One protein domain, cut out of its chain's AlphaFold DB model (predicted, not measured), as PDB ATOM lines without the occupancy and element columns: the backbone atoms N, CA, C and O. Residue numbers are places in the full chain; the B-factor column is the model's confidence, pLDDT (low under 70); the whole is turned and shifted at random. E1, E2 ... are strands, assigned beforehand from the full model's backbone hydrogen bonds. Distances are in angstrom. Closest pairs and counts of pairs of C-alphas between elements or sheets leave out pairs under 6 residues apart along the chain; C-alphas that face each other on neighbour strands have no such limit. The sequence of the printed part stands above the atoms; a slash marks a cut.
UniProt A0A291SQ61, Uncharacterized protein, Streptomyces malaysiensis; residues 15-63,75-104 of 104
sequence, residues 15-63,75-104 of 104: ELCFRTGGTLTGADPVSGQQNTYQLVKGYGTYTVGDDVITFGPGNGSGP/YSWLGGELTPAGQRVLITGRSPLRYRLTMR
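What this domain is: This is residues 15 to 63 and 75 to 104 of the 104 residues of an uncharacterized protein of Streptomyces malaysiensis (UniProt A0A291SQ61). Two small sheets lie face to face as a sandwich, four strands E2, E4, E5 and E7 in one layer and three strands E1, E6 and E3 in the other, and residues 75 to 82 stick out from this body as a thin arm. The strands of the two layers run nearly along each other, at 21 degrees. The printed part has 79 residues with seven named strands, E1 to E7 along the chain, and no named helix; the class is all strand, though under half of the residues, 36 of 79, are in named elements. The larger sheet, in the order E2, E4, E5, E7, is antiparallel, and the smaller, E1, E6, E3, is mixed. The whole is only just compact, close to loose, with a radius of gyration of the C-alphas of 13.5 A and spans of 37 by 36 by 21 A.

How they stand to each other: E1, residues 15 to 18, is an edge strand, antiparallel to the inner strand E6, residues 87 to 94, with N 18 and O 87 at 2.8 A. E3, residues 36 to 38, is parallel to E6 at 34 degrees, with N 37 and O 88 at 2.8 A. In the other sheet, E2, residues 23 to 25, is antiparallel to E4, residues 44 to 48, with N 25 and O 45 at 2.9 A. E4 forms a hairpin with E5, residues 51 to 56, with N 46 and O 53 at 2.9 A. E5 is antiparallel to the edge strand E7, residues 97 to 103, with N 54 and O 102 at 2.8 A. Between the sheets, the closest C-alphas of E1 and E4 are those of Phe 18 and Tyr 46, 7.7 A apart. E6 and E7 meet only through their link. Residues 28 to 29 pair antiparallel with residues 37 to 38 of E3.

Where its parts are: E1 begins at C-alpha 15, at (13.595, 28.640, -41.898). E2 and E3 have three residues each. E4 is 13.8 A long and E5 17.0 A. E6, the longest strand by residues, covers 23.4 A from C-alpha 87 at (3.667, 31.272, -43.182). E7 is 20.2 A long and ends at C-alpha 103, at (11.181, 42.364, -32.936).

The domain as a whole: The two C-alphas farthest apart, those of Trp 77 and Arg 104, are 40.7 A apart. Without residues 75 to 82, the body spans 34 by 30 by 18 A. Residues 64 to 74 are not printed, and C-alphas 63 and 75 are 26.8 A apart across this cut, in the link from E5 to E6. Of the links that are printed whole, E2 to E3 is short and the others are tight. The mean pLDDT of the printed part is 83.6; residues 60 to 63 and 75 to 84 are under 70.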
ATOM      1  N   GLU A  15      15.044  28.732 -41.745       88.94
ATOM      2  CA  GLU A  15      13.595  28.640 -41.898       88.94
ATOM      3  C   GLU A  15      12.928  29.403 -40.753       88.94
ATOM      4  O   GLU A  15      13.088  29.065 -39.579       88.94
ATOM      5  N   LEU A  16      12.212  30.474 -41.095       89.81
ATOM      6  CA  LEU A  16      11.416  31.250 -40.149       89.81
ATOM      7  C   LEU A  16       9.947  30.870 -40.317       89.81
ATOM      8  O   LEU A  16       9.360  31.123 -41.369       89.81
ATOM      9  N   CYS A  17       9.359  30.281 -39.278       91.56
ATOM     10  CA  CYS A  17       7.958  29.868 -39.265       91.56
ATOM     11  C   CYS A  17       7.132  30.838 -38.422       91.56
ATOM     12  O   CYS A  17       7.382  31.020 -37.229       91.56
ATOM     13  N   PHE A  18       6.132  31.449 -39.045       91.25
ATOM     14  CA  PHE A  18       5.241  32.425 -38.437       91.25
ATOM     15  C   PHE A  18       3.824  31.869 -38.319       91.25
ATOM     16  O   PHE A  18       3.361  31.127 -39.184       91.25
ATOM     17  N   ARG A  19       3.105  32.273 -37.264       88.25
ATOM     18  CA  ARG A  19       1.708  31.871 -37.031       88.25
ATOM     19  C   ARG A  19       0.773  32.323 -38.166       88.25
ATOM     20  O   ARG A  19       1.087  33.219 -38.951       88.25
ATOM     21  N   THR A  20      -0.413  31.732 -38.240       89.12
ATOM     22  CA  THR A  20      -1.488  32.221 -39.118       89.12
ATOM     23  C   THR A  20      -2.013  33.590 -38.658       89.12
ATOM     24  O   THR A  20      -1.850  33.979 -37.502       89.12
ATOM     25  N   GLY A  21      -2.651  34.334 -39.571       90.75
ATOM     26  CA  GLY A  21      -3.305  35.617 -39.266       90.75
ATOM     27  C   GLY A  21      -2.407  36.856 -39.330       90.75
ATOM     28  O   GLY A  21      -2.890  37.959 -39.093       90.75
ATOM     29  N   GLY A  22      -1.123  36.697 -39.662       93.38
ATOM     30  CA  GLY A  22      -0.217  37.814 -39.929       93.38
ATOM     31  C   GLY A  22      -0.069  38.150 -41.405       93.38
ATOM     32  O   GLY A  22      -0.496  37.399 -42.281       93.38
ATOM     33  N   THR A  23       0.553  39.297 -41.664       95.81
ATOM     34  CA  THR A  23       0.899  39.753 -43.014       95.81
ATOM     35  C   THR A  23       2.403  39.703 -43.209       95.81
ATOM     36  O   THR A  23       3.149  40.321 -42.450       95.81
ATOM     37  N   LEU A  24       2.831  38.995 -44.253       96.25
ATOM     38  CA  LEU A  24       4.221  38.891 -44.675       96.25
ATOM     39  C   LEU A  24       4.487  39.830 -45.856       96.25
ATOM     40  O   LEU A  24       3.733  39.820 -46.829       96.25
ATOM     41  N   THR A  25       5.570  40.607 -45.803       96.81
ATOM     42  CA  THR A  25       6.017  41.449 -46.925       96.81
ATOM     43  C   THR A  25       7.520  41.322 -47.168       96.81
ATOM     44  O   THR A  25       8.268  40.896 -46.288       96.81
ATOM     45  N   GLY A  26       7.966  41.682 -48.376       94.94
ATOM     46  CA  GLY A  26       9.387  41.688 -48.749       94.94
ATOM     47  C   GLY A  26       9.984  40.317 -49.082       94.94
ATOM     48  O   GLY A  26      11.179  40.240 -49.338       94.94
ATOM     49  N   ALA A  27       9.176  39.253 -49.102       93.94
ATOM     50  CA  ALA A  27       9.583  37.905 -49.496       93.94
ATOM     51  C   ALA A  27       8.759  37.414 -50.696       93.94
ATOM     52  O   ALA A  27       7.570  37.717 -50.808       93.94
ATOM     53  N   ASP A  28       9.392  36.633 -51.570       92.25
ATOM     54  CA  ASP A  28       8.783  36.128 -52.802       92.25
ATOM     55  C   ASP A  28       8.182  34.735 -52.573       92.25
ATOM     56  O   ASP A  28       8.805  33.917 -51.895       92.25
ATOM     57  N   PRO A  29       7.003  34.410 -53.130       91.19
ATOM     58  CA  PRO A  29       6.439  33.070 -53.012       91.19
ATOM     59  C   PRO A  29       7.318  32.034 -53.723       91.19
ATOM     60  O   PRO A  29       7.869  32.284 -54.798       91.19
ATOM     61  N   VAL A  30       7.410  30.839 -53.145       86.25
ATOM     62  CA  VAL A  30       8.098  29.699 -53.757       86.25
ATOM     63  C   VAL A  30       7.102  28.908 -54.598       86.25
ATOM     64  O   VAL A  30       6.094  28.413 -54.098       86.25
ATOM     65  N   SER A  31       7.381  28.783 -55.898       83.12
ATOM     66  CA  SER A  31       6.498  28.068 -56.825       83.12
ATOM     67  C   SER A  31       6.274  26.619 -56.385       83.12
ATOM     68  O   SER A  31       7.218  25.916 -56.026       83.12
ATOM     69  N   GLY A  32       5.014  26.175 -56.411       82.62
ATOM     70  CA  GLY A  32       4.623  24.815 -56.034       82.62
ATOM     71  C   GLY A  32       4.579  24.533 -54.528       82.62
ATOM     72  O   GLY A  32       4.254  23.411 -54.157       82.62
ATOM     73  N   GLN A  33       4.864  25.514 -53.660       83.62
ATOM     74  CA  GLN A  33       4.821  25.339 -52.204       83.62
ATOM     75  C   GLN A  33       3.865  26.338 -51.551       83.62
ATOM     76  O   GLN A  33       4.053  27.554 -51.615       83.62
ATOM     77  N   GLN A  34       2.824  25.823 -50.896       86.31
ATOM     78  CA  GLN A  34       1.834  26.661 -50.228       86.31
ATOM     79  C   GLN A  34       2.449  27.378 -49.016       86.31
ATOM     80  O   GLN A  34       3.274  26.811 -48.299       86.31
ATOM     81  N   ASN A  35       2.060  28.644 -48.810       89.69
ATOM     82  CA  ASN A  35       2.487  29.503 -47.694       89.69
ATOM     83  C   ASN A  35       4.008  29.554 -47.459       89.69
ATOM     84  O   ASN A  35       4.464  29.870 -46.360       89.69
ATOM     85  N   THR A  36       4.792  29.245 -48.490       89.75
ATOM     86  CA  THR A  36       6.246  29.182 -48.432       89.75
ATOM     87  C   THR A  36       6.813  30.299 -49.286       89.75
ATOM     88  O   THR A  36       6.463  30.454 -50.456       89.75
ATOM     89  N   TYR A  37       7.694  31.078 -48.679       91.69
ATOM     90  CA  TYR A  37       8.298  32.261 -49.264       91.69
ATOM     91  C   TYR A  37       9.816  32.180 -49.138       91.69
ATOM     92  O   TYR A  37      10.350  31.432 -48.321       91.69
ATOM     93  N   GLN A  38      10.519  32.970 -49.934       90.94
ATOM     94  CA  GLN A  38      11.967  33.102 -49.896       90.94
ATOM     95  C   GLN A  38      12.367  34.574 -49.806       90.94
ATOM     96  O   GLN A  38      11.802  35.427 -50.493       90.94
ATOM     97  N   LEU A  39      13.361  34.877 -48.972       91.62
ATOM     98  CA  LEU A  39      13.957  36.209 -48.906       91.62
ATOM     99  C   LEU A  39      15.224  36.250 -49.767       91.62
ATOM    100  O   LEU A  39      16.321  35.952 -49.298       91.62
ATOM    101  N   VAL A  40      15.070  36.639 -51.034       88.00
ATOM    102  CA  VAL A  40      16.181  36.687 -52.003       88.00
ATOM    103  C   VAL A  40      17.106  37.883 -51.757       88.00
ATOM    104  O   VAL A  40      18.321  37.788 -51.925       88.00
ATOM    105  N   LYS A  41      16.536  39.025 -51.362       88.81
ATOM    106  CA  LYS A  41      17.249  40.292 -51.157       88.81
ATOM    107  C   LYS A  41      16.530  41.174 -50.142       88.81
ATOM    108  O   LYS A  41      15.338  41.005 -49.907       88.81
ATOM    109  N   GLY A  42      17.233  42.178 -49.625       92.50
ATOM    110  CA  GLY A  42      16.638  43.185 -48.748       92.50
ATOM    111  C   GLY A  42      16.153  42.587 -47.429       92.50
ATOM    112  O   GLY A  42      16.769  41.659 -46.916       92.50
ATOM    113  N   TYR A  43      15.071  43.130 -46.882       94.38
ATOM    114  CA  TYR A  43      14.496  42.705 -45.608       94.38
ATOM    115  C   TYR A  43      13.026  42.354 -45.797       94.38
ATOM    116  O   TYR A  43      12.324  43.021 -46.558       94.38
ATOM    117  N   GLY A  44      12.571  41.337 -45.072       94.81
ATOM    118  CA  GLY A  44      11.161  41.005 -44.961       94.81
ATOM    119  C   GLY A  44      10.593  41.416 -43.609       94.81
ATOM    120  O   GLY A  44      11.320  41.586 -42.622       94.81
ATOM    121  N   THR A  45       9.274  41.576 -43.573       96.75
ATOM    122  CA  THR A  45       8.534  41.846 -42.340       96.75
ATOM    123  C   THR A  45       7.368  40.891 -42.184       96.75
ATOM    124  O   THR A  45       6.725  40.519 -43.164       96.75
ATOM    125  N   TYR A  46       7.097  40.516 -40.940       96.44
ATOM    126  CA  TYR A  46       5.887  39.819 -40.540       96.44
ATOM    127  C   TYR A  46       5.186  40.633 -39.451       96.44
ATOM    128  O   TYR A  46       5.798  40.928 -38.423       96.44
ATOM    129  N   THR A  47       3.924  40.991 -39.685       96.56
ATOM    130  CA  THR A  47       3.136  41.857 -38.795       96.56
ATOM    131  C   THR A  47       1.861  41.159 -38.336       96.56
ATOM    132  O   THR A  47       1.123  40.624 -39.168       96.56
ATOM    133  N   VAL A  48       1.570  41.201 -37.031       95.00
ATOM    134  CA  VAL A  48       0.299  40.740 -36.442       95.00
ATOM    135  C   VAL A  48      -0.145  41.721 -35.366       95.00
ATOM    136  O   VAL A  48       0.515  41.837 -34.339       95.00
ATOM    137  N   GLY A  49      -1.296  42.368 -35.561       93.56
ATOM    138  CA  GLY A  49      -1.699  43.464 -34.681       93.56
ATOM    139  C   GLY A  49      -0.636  44.563 -34.718       93.56
ATOM    140  O   GLY A  49      -0.277  45.016 -35.805       93.56
ATOM    141  N   ASP A  50      -0.112  44.920 -33.549       94.00
ATOM    142  CA  ASP A  50       0.943  45.928 -33.406       94.00
ATOM    143  C   ASP A  50       2.366  45.334 -33.426       94.00
ATOM    144  O   ASP A  50       3.331  46.077 -33.609       94.00
ATOM    145  N   ASP A  51       2.503  44.006 -33.305       94.25
ATOM    146  CA  ASP A  51       3.800  43.322 -33.288       94.25
ATOM    147  C   ASP A  51       4.396  43.258 -34.699       94.25
ATOM    148  O   ASP A  51       3.745  42.788 -35.645       94.25
ATOM    149  N   VAL A  52       5.669  43.641 -34.843       95.75
ATOM    150  CA  VAL A  52       6.403  43.552 -36.113       95.75
ATOM    151  C   VAL A  52       7.735  42.835 -35.936       95.75
ATOM    152  O   VAL A  52       8.640  43.284 -35.231       95.75
ATOM    153  N   ILE A  53       7.913  41.754 -36.690       94.75
ATOM    154  CA  ILE A  53       9.189  41.055 -36.831       94.75
ATOM    155  C   ILE A  53       9.833  41.495 -38.143       94.75
ATOM    156  O   ILE A  53       9.233  41.373 -39.205       94.75
ATOM    157  N   THR A  54      11.064  41.996 -38.082       95.38
ATOM    158  CA  THR A  54      11.887  42.321 -39.254       95.38
ATOM    159  C   THR A  54      13.061  41.356 -39.335       95.38
ATOM    160  O   THR A  54      13.789  41.163 -38.358       95.38
ATOM    161  N   PHE A  55      13.244  40.753 -40.506       91.44
ATOM    162  CA  PHE A  55      14.256  39.734 -40.752       91.44
ATOM    163  C   PHE A  55      15.018  40.046 -42.047       91.44
ATOM    164  O   PHE A  55      14.437  40.448 -43.054       91.44
ATOM    165  N   GLY A  56      16.338  39.903 -42.009       88.56
ATOM    166  CA  GLY A  56      17.208  39.984 -43.179       88.56
ATOM    167  C   GLY A  56      18.671  40.222 -42.785       88.56
ATOM    168  O   GLY A  56      18.999  40.216 -41.595       88.56
ATOM    169  N   PRO A  57      19.553  40.486 -43.760       89.62
ATOM    170  CA  PRO A  57      19.248  40.626 -45.182       89.62
ATOM    171  C   PRO A  57      19.039  39.278 -45.898       89.62
ATOM    172  O   PRO A  57      19.560  38.250 -45.470       89.62
ATOM    173  N   GLY A  58      18.295  39.290 -47.004       83.88
ATOM    174  CA  GLY A  58      18.276  38.187 -47.966       83.88
ATOM    175  C   GLY A  58      19.649  38.017 -48.609       83.88
ATOM    176  O   GLY A  58      20.240  39.000 -49.056       83.88
ATOM    177  N   ASN A  59      20.150  36.783 -48.642       74.19
ATOM    178  CA  ASN A  59      21.542  36.473 -48.982       74.19
ATOM    179  C   ASN A  59      21.696  35.749 -50.329       74.19
ATOM    180  O   ASN A  59      22.657  35.011 -50.557       74.19
ATOM    181  N   GLY A  60      20.792  36.046 -51.263       65.88
ATOM    182  CA  GLY A  60      21.016  35.838 -52.684       65.88
ATOM    183  C   GLY A  60      20.063  34.866 -53.363       65.88
ATOM    184  O   GLY A  60      19.154  34.294 -52.772       65.88
ATOM    185  N   SER A  61      20.311  34.736 -54.662       62.47
ATOM    186  CA  SER A  61      19.687  33.816 -55.608       62.47
ATOM    187  C   SER A  61      20.799  33.074 -56.348       62.47
ATOM    188  O   SER A  61      21.773  33.700 -56.771       62.47
ATOM    189  N   GLY A  62      20.658  31.766 -56.549       58.12
ATOM    190  CA  GLY A  62      21.625  30.944 -57.281       58.12
ATOM    191  C   GLY A  62      21.026  29.603 -57.721       58.12
ATOM    192  O   GLY A  62      19.908  29.274 -57.317       58.12
ATOM    193  N   PRO A  63      21.733  28.813 -58.551       49.03
ATOM    194  CA  PRO A  63      21.256  27.493 -58.952       49.03
ATOM    195  C   PRO A  63      21.062  26.604 -57.713       49.03
ATOM    196  O   PRO A  63      21.959  26.513 -56.876       49.03
ATOM    197  N   TYR A  75       7.838   9.891 -44.445       48.56
ATOM    198  CA  TYR A  75       6.919  10.740 -43.670       48.56
ATOM    199  C   TYR A  75       5.652  11.112 -44.460       48.56
ATOM    200  O   TYR A  75       4.562  11.180 -43.889       48.56
ATOM    201  N   SER A  76       5.770  11.265 -45.785       53.94
ATOM    202  CA  SER A  76       4.653  11.636 -46.663       53.94
ATOM    203  C   SER A  76       3.618  10.517 -46.837       53.94
ATOM    204  O   SER A  76       2.425  10.803 -46.920       53.94
ATOM    205  N   TRP A  77       4.029   9.241 -46.794       50.38
ATOM    206  CA  TRP A  77       3.112   8.087 -46.859       50.38
ATOM    207  C   TRP A  77       2.105   8.017 -45.699       50.38
ATOM    208  O   TRP A  77       1.043   7.417 -45.850       50.38
ATOM    209  N   LEU A  78       2.411   8.640 -44.556       53.94
ATOM    210  CA  LEU A  78       1.516   8.717 -43.394       53.94
ATOM    211  C   LEU A  78       0.676  10.006 -43.372       53.94
ATOM    212  O   LEU A  78      -0.025  10.256 -42.393       53.94
ATOM    213  N   GLY A  79       0.754  10.839 -44.418       54.09
ATOM    214  CA  GLY A  79       0.103  12.152 -44.456       54.09
ATOM    215  C   GLY A  79       0.705  13.163 -43.473       54.09
ATOM    216  O   GLY A  79       0.058  14.156 -43.149       54.09
ATOM    217  N   GLY A  80       1.914  12.901 -42.966       48.81
ATOM    218  CA  GLY A  80       2.624  13.806 -42.072       48.81
ATOM    219  C   GLY A  80       3.288  14.934 -42.853       48.81
ATOM    220  O   GLY A  80       3.984  14.686 -43.837       48.81
ATOM    221  N   GLU A  81       3.108  16.168 -42.391       58.75
ATOM    222  CA  GLU A  81       3.771  17.346 -42.945       58.75
ATOM    223  C   GLU A  81       4.760  17.903 -41.913       58.75
ATOM    224  O   GLU A  81       4.408  18.096 -40.749       58.75
ATOM    225  N   LEU A  82       6.012  18.142 -42.320       59.81
ATOM    226  CA  LEU A  82       7.006  18.792 -41.454       59.81
ATOM    227  C   LEU A  82       6.828  20.314 -41.401       59.81
ATOM    228  O   LEU A  82       7.411  20.965 -40.538       59.81
ATOM    229  N   THR A  83       6.033  20.879 -42.311       63.75
ATOM    230  CA  THR A  83       5.710  22.303 -42.347       63.75
ATOM    231  C   THR A  83       4.748  22.644 -41.205       63.75
ATOM    232  O   THR A  83       3.620  22.147 -41.184       63.75
ATOM    233  N   PRO A  84       5.133  23.515 -40.258       67.94
ATOM    234  CA  PRO A  84       4.197  24.039 -39.274       67.94
ATOM    235  C   PRO A  84       3.082  24.835 -39.965       67.94
ATOM    236  O   PRO A  84       3.322  25.511 -40.965       67.94
ATOM    237  N   ALA A  85       1.869  24.816 -39.407       77.06
ATOM    238  CA  ALA A  85       0.789  25.669 -39.899       77.06
ATOM    239  C   ALA A  85       1.190  27.156 -39.839       77.06
ATOM    240  O   ALA A  85       1.731  27.615 -38.832       77.06
ATOM    241  N   GLY A  86       0.876  27.921 -40.888       87.31
ATOM    242  CA  GLY A  86       1.202  29.346 -40.973       87.31
ATOM    243  C   GLY A  86       2.020  29.705 -42.207       87.31
ATOM    244  O   GLY A  86       1.883  29.064 -43.247       87.31
ATOM    245  N   GLN A  87       2.811  30.773 -42.103       92.00
ATOM    246  CA  GLN A  87       3.667  31.272 -43.182       92.00
ATOM    247  C   GLN A  87       5.128  30.944 -42.890       92.00
ATOM    248  O   GLN A  87       5.603  31.138 -41.774       92.00
ATOM    249  N   ARG A  88       5.856  30.502 -43.912       91.50
ATOM    250  CA  ARG A  88       7.265  30.119 -43.832       91.50
ATOM    251  C   ARG A  88       8.123  31.010 -44.713       91.50
ATOM    252  O   ARG A  88       7.789  31.208 -45.878       91.50
ATOM    253  N   VAL A  89       9.271  31.453 -44.206       91.38
ATOM    254  CA  VAL A  89      10.291  32.141 -45.005       91.38
ATOM    255  C   VAL A  89      11.609  31.382 -44.980       91.38
ATOM    256  O   VAL A  89      12.174  31.143 -43.916       91.38
ATOM    257  N   LEU A  90      12.110  31.065 -46.170       89.56
ATOM    258  CA  LEU A  90      13.418  30.477 -46.410       89.56
ATOM    259  C   LEU A  90      14.441  31.576 -46.695       89.56
ATOM    260  O   LEU A  90      14.232  32.442 -47.549       89.56
ATOM    261  N   ILE A  91      15.566  31.525 -45.991       87.56
ATOM    262  CA  ILE A  91      16.668  32.473 -46.144       87.56
ATOM    263  C   ILE A  91      17.932  31.666 -46.353       87.56
ATOM    264  O   ILE A  91      18.455  31.035 -45.435       87.56
ATOM    265  N   THR A  92      18.390  31.634 -47.594       84.81
ATOM    266  CA  THR A  92      19.563  30.871 -48.007       84.81
ATOM    267  C   THR A  92      20.838  31.654 -47.727       84.81
ATOM    268  O   THR A  92      20.857  32.881 -47.751       84.81
ATOM    269  N   GLY A  93      21.928  30.944 -47.464       81.31
ATOM    270  CA  GLY A  93      23.229  31.556 -47.241       81.31
ATOM    271  C   GLY A  93      24.359  30.537 -47.295       81.31
ATOM    272  O   GLY A  93      24.167  29.370 -47.645       81.31
ATOM    273  N   ARG A  94      25.554  30.995 -46.939       83.56
ATOM    274  CA  ARG A  94      26.744  30.163 -46.769       83.56
ATOM    275  C   ARG A  94      27.451  30.616 -45.500       83.56
ATOM    276  O   ARG A  94      27.587  31.818 -45.288       83.56
ATOM    277  N   SER A  95      27.835  29.675 -44.645       85.81
ATOM    278  CA  SER A  95      28.645  29.980 -43.466       85.81
ATOM    279  C   SER A  95      30.101  30.260 -43.877       85.81
ATOM    280  O   SER A  95      30.527  29.766 -44.920       85.81
ATOM    281  N   PRO A  96      30.863  31.042 -43.095       87.06
ATOM    282  CA  PRO A  96      30.423  31.750 -41.894       87.06
ATOM    283  C   PRO A  96      29.483  32.927 -42.211       87.06
ATOM    284  O   PRO A  96      29.711  33.673 -43.160       87.06
ATOM    285  N   LEU A  97      28.428  33.112 -41.408       83.06
ATOM    286  CA  LEU A  97      27.548  34.282 -41.519       83.06
ATOM    287  C   LEU A  97      27.039  34.780 -40.166       83.06
ATOM    288  O   LEU A  97      26.908  34.024 -39.201       83.06
ATOM    289  N   ARG A  98      26.682  36.066 -40.143       82.69
ATOM    290  CA  ARG A  98      25.973  36.716 -39.041       82.69
ATOM    291  C   ARG A  98      24.615  37.194 -39.537       82.69
ATOM    292  O   ARG A  98      24.530  37.848 -40.574       82.69
ATOM    293  N   TYR A  99      23.568  36.882 -38.788       82.62
ATOM    294  CA  TYR A  99      22.192  37.220 -39.121       82.62
ATOM    295  C   TYR A  99      21.510  37.929 -37.950       82.62
ATOM    296  O   TYR A  99      21.711  37.551 -36.796       82.62
ATOM    297  N   ARG A 100      20.696  38.954 -38.236       83.44
ATOM    298  CA  ARG A 100      20.002  39.747 -37.213       83.44
ATOM    299  C   ARG A 100      18.494  39.716 -37.430       83.44
ATOM    300  O   ARG A 100      17.993  40.057 -38.496       83.44
ATOM    301  N   LEU A 101      17.779  39.350 -36.373       84.50
ATOM    302  CA  LEU A 101      16.324  39.400 -36.282       84.50
ATOM    303  C   LEU A 101      15.922  40.484 -35.283       84.50
ATOM    304  O   LEU A 101      16.381  40.462 -34.137       84.50
ATOM    305  N   THR A 102      15.033  41.389 -35.676       88.38
ATOM    306  CA  THR A 102      14.535  42.456 -34.798       88.38
ATOM    307  C   THR A 102      13.037  42.286 -34.580       88.38
ATOM    308  O   THR A 102      12.302  42.031 -35.531       88.38
ATOM    309  N   MET A 103      12.590  42.427 -33.333       86.00
ATOM    310  CA  MET A 103      11.181  42.364 -32.936       86.00
ATOM    311  C   MET A 103      10.839  43.687 -32.254       86.00
ATOM    312  O   MET A 103      11.646  44.171 -31.456       86.00
ATOM    313  N   ARG A 104       9.702  44.277 -32.608       83.44
ATOM    314  CA  ARG A 104       9.203  45.536 -32.051       83.44
ATOM    315  C   ARG A 104       7.700  45.486 -31.866       83.44
ATOM    316  O   ARG A 104       7.066  44.728 -32.637       83.44
TER     317      ARG A 104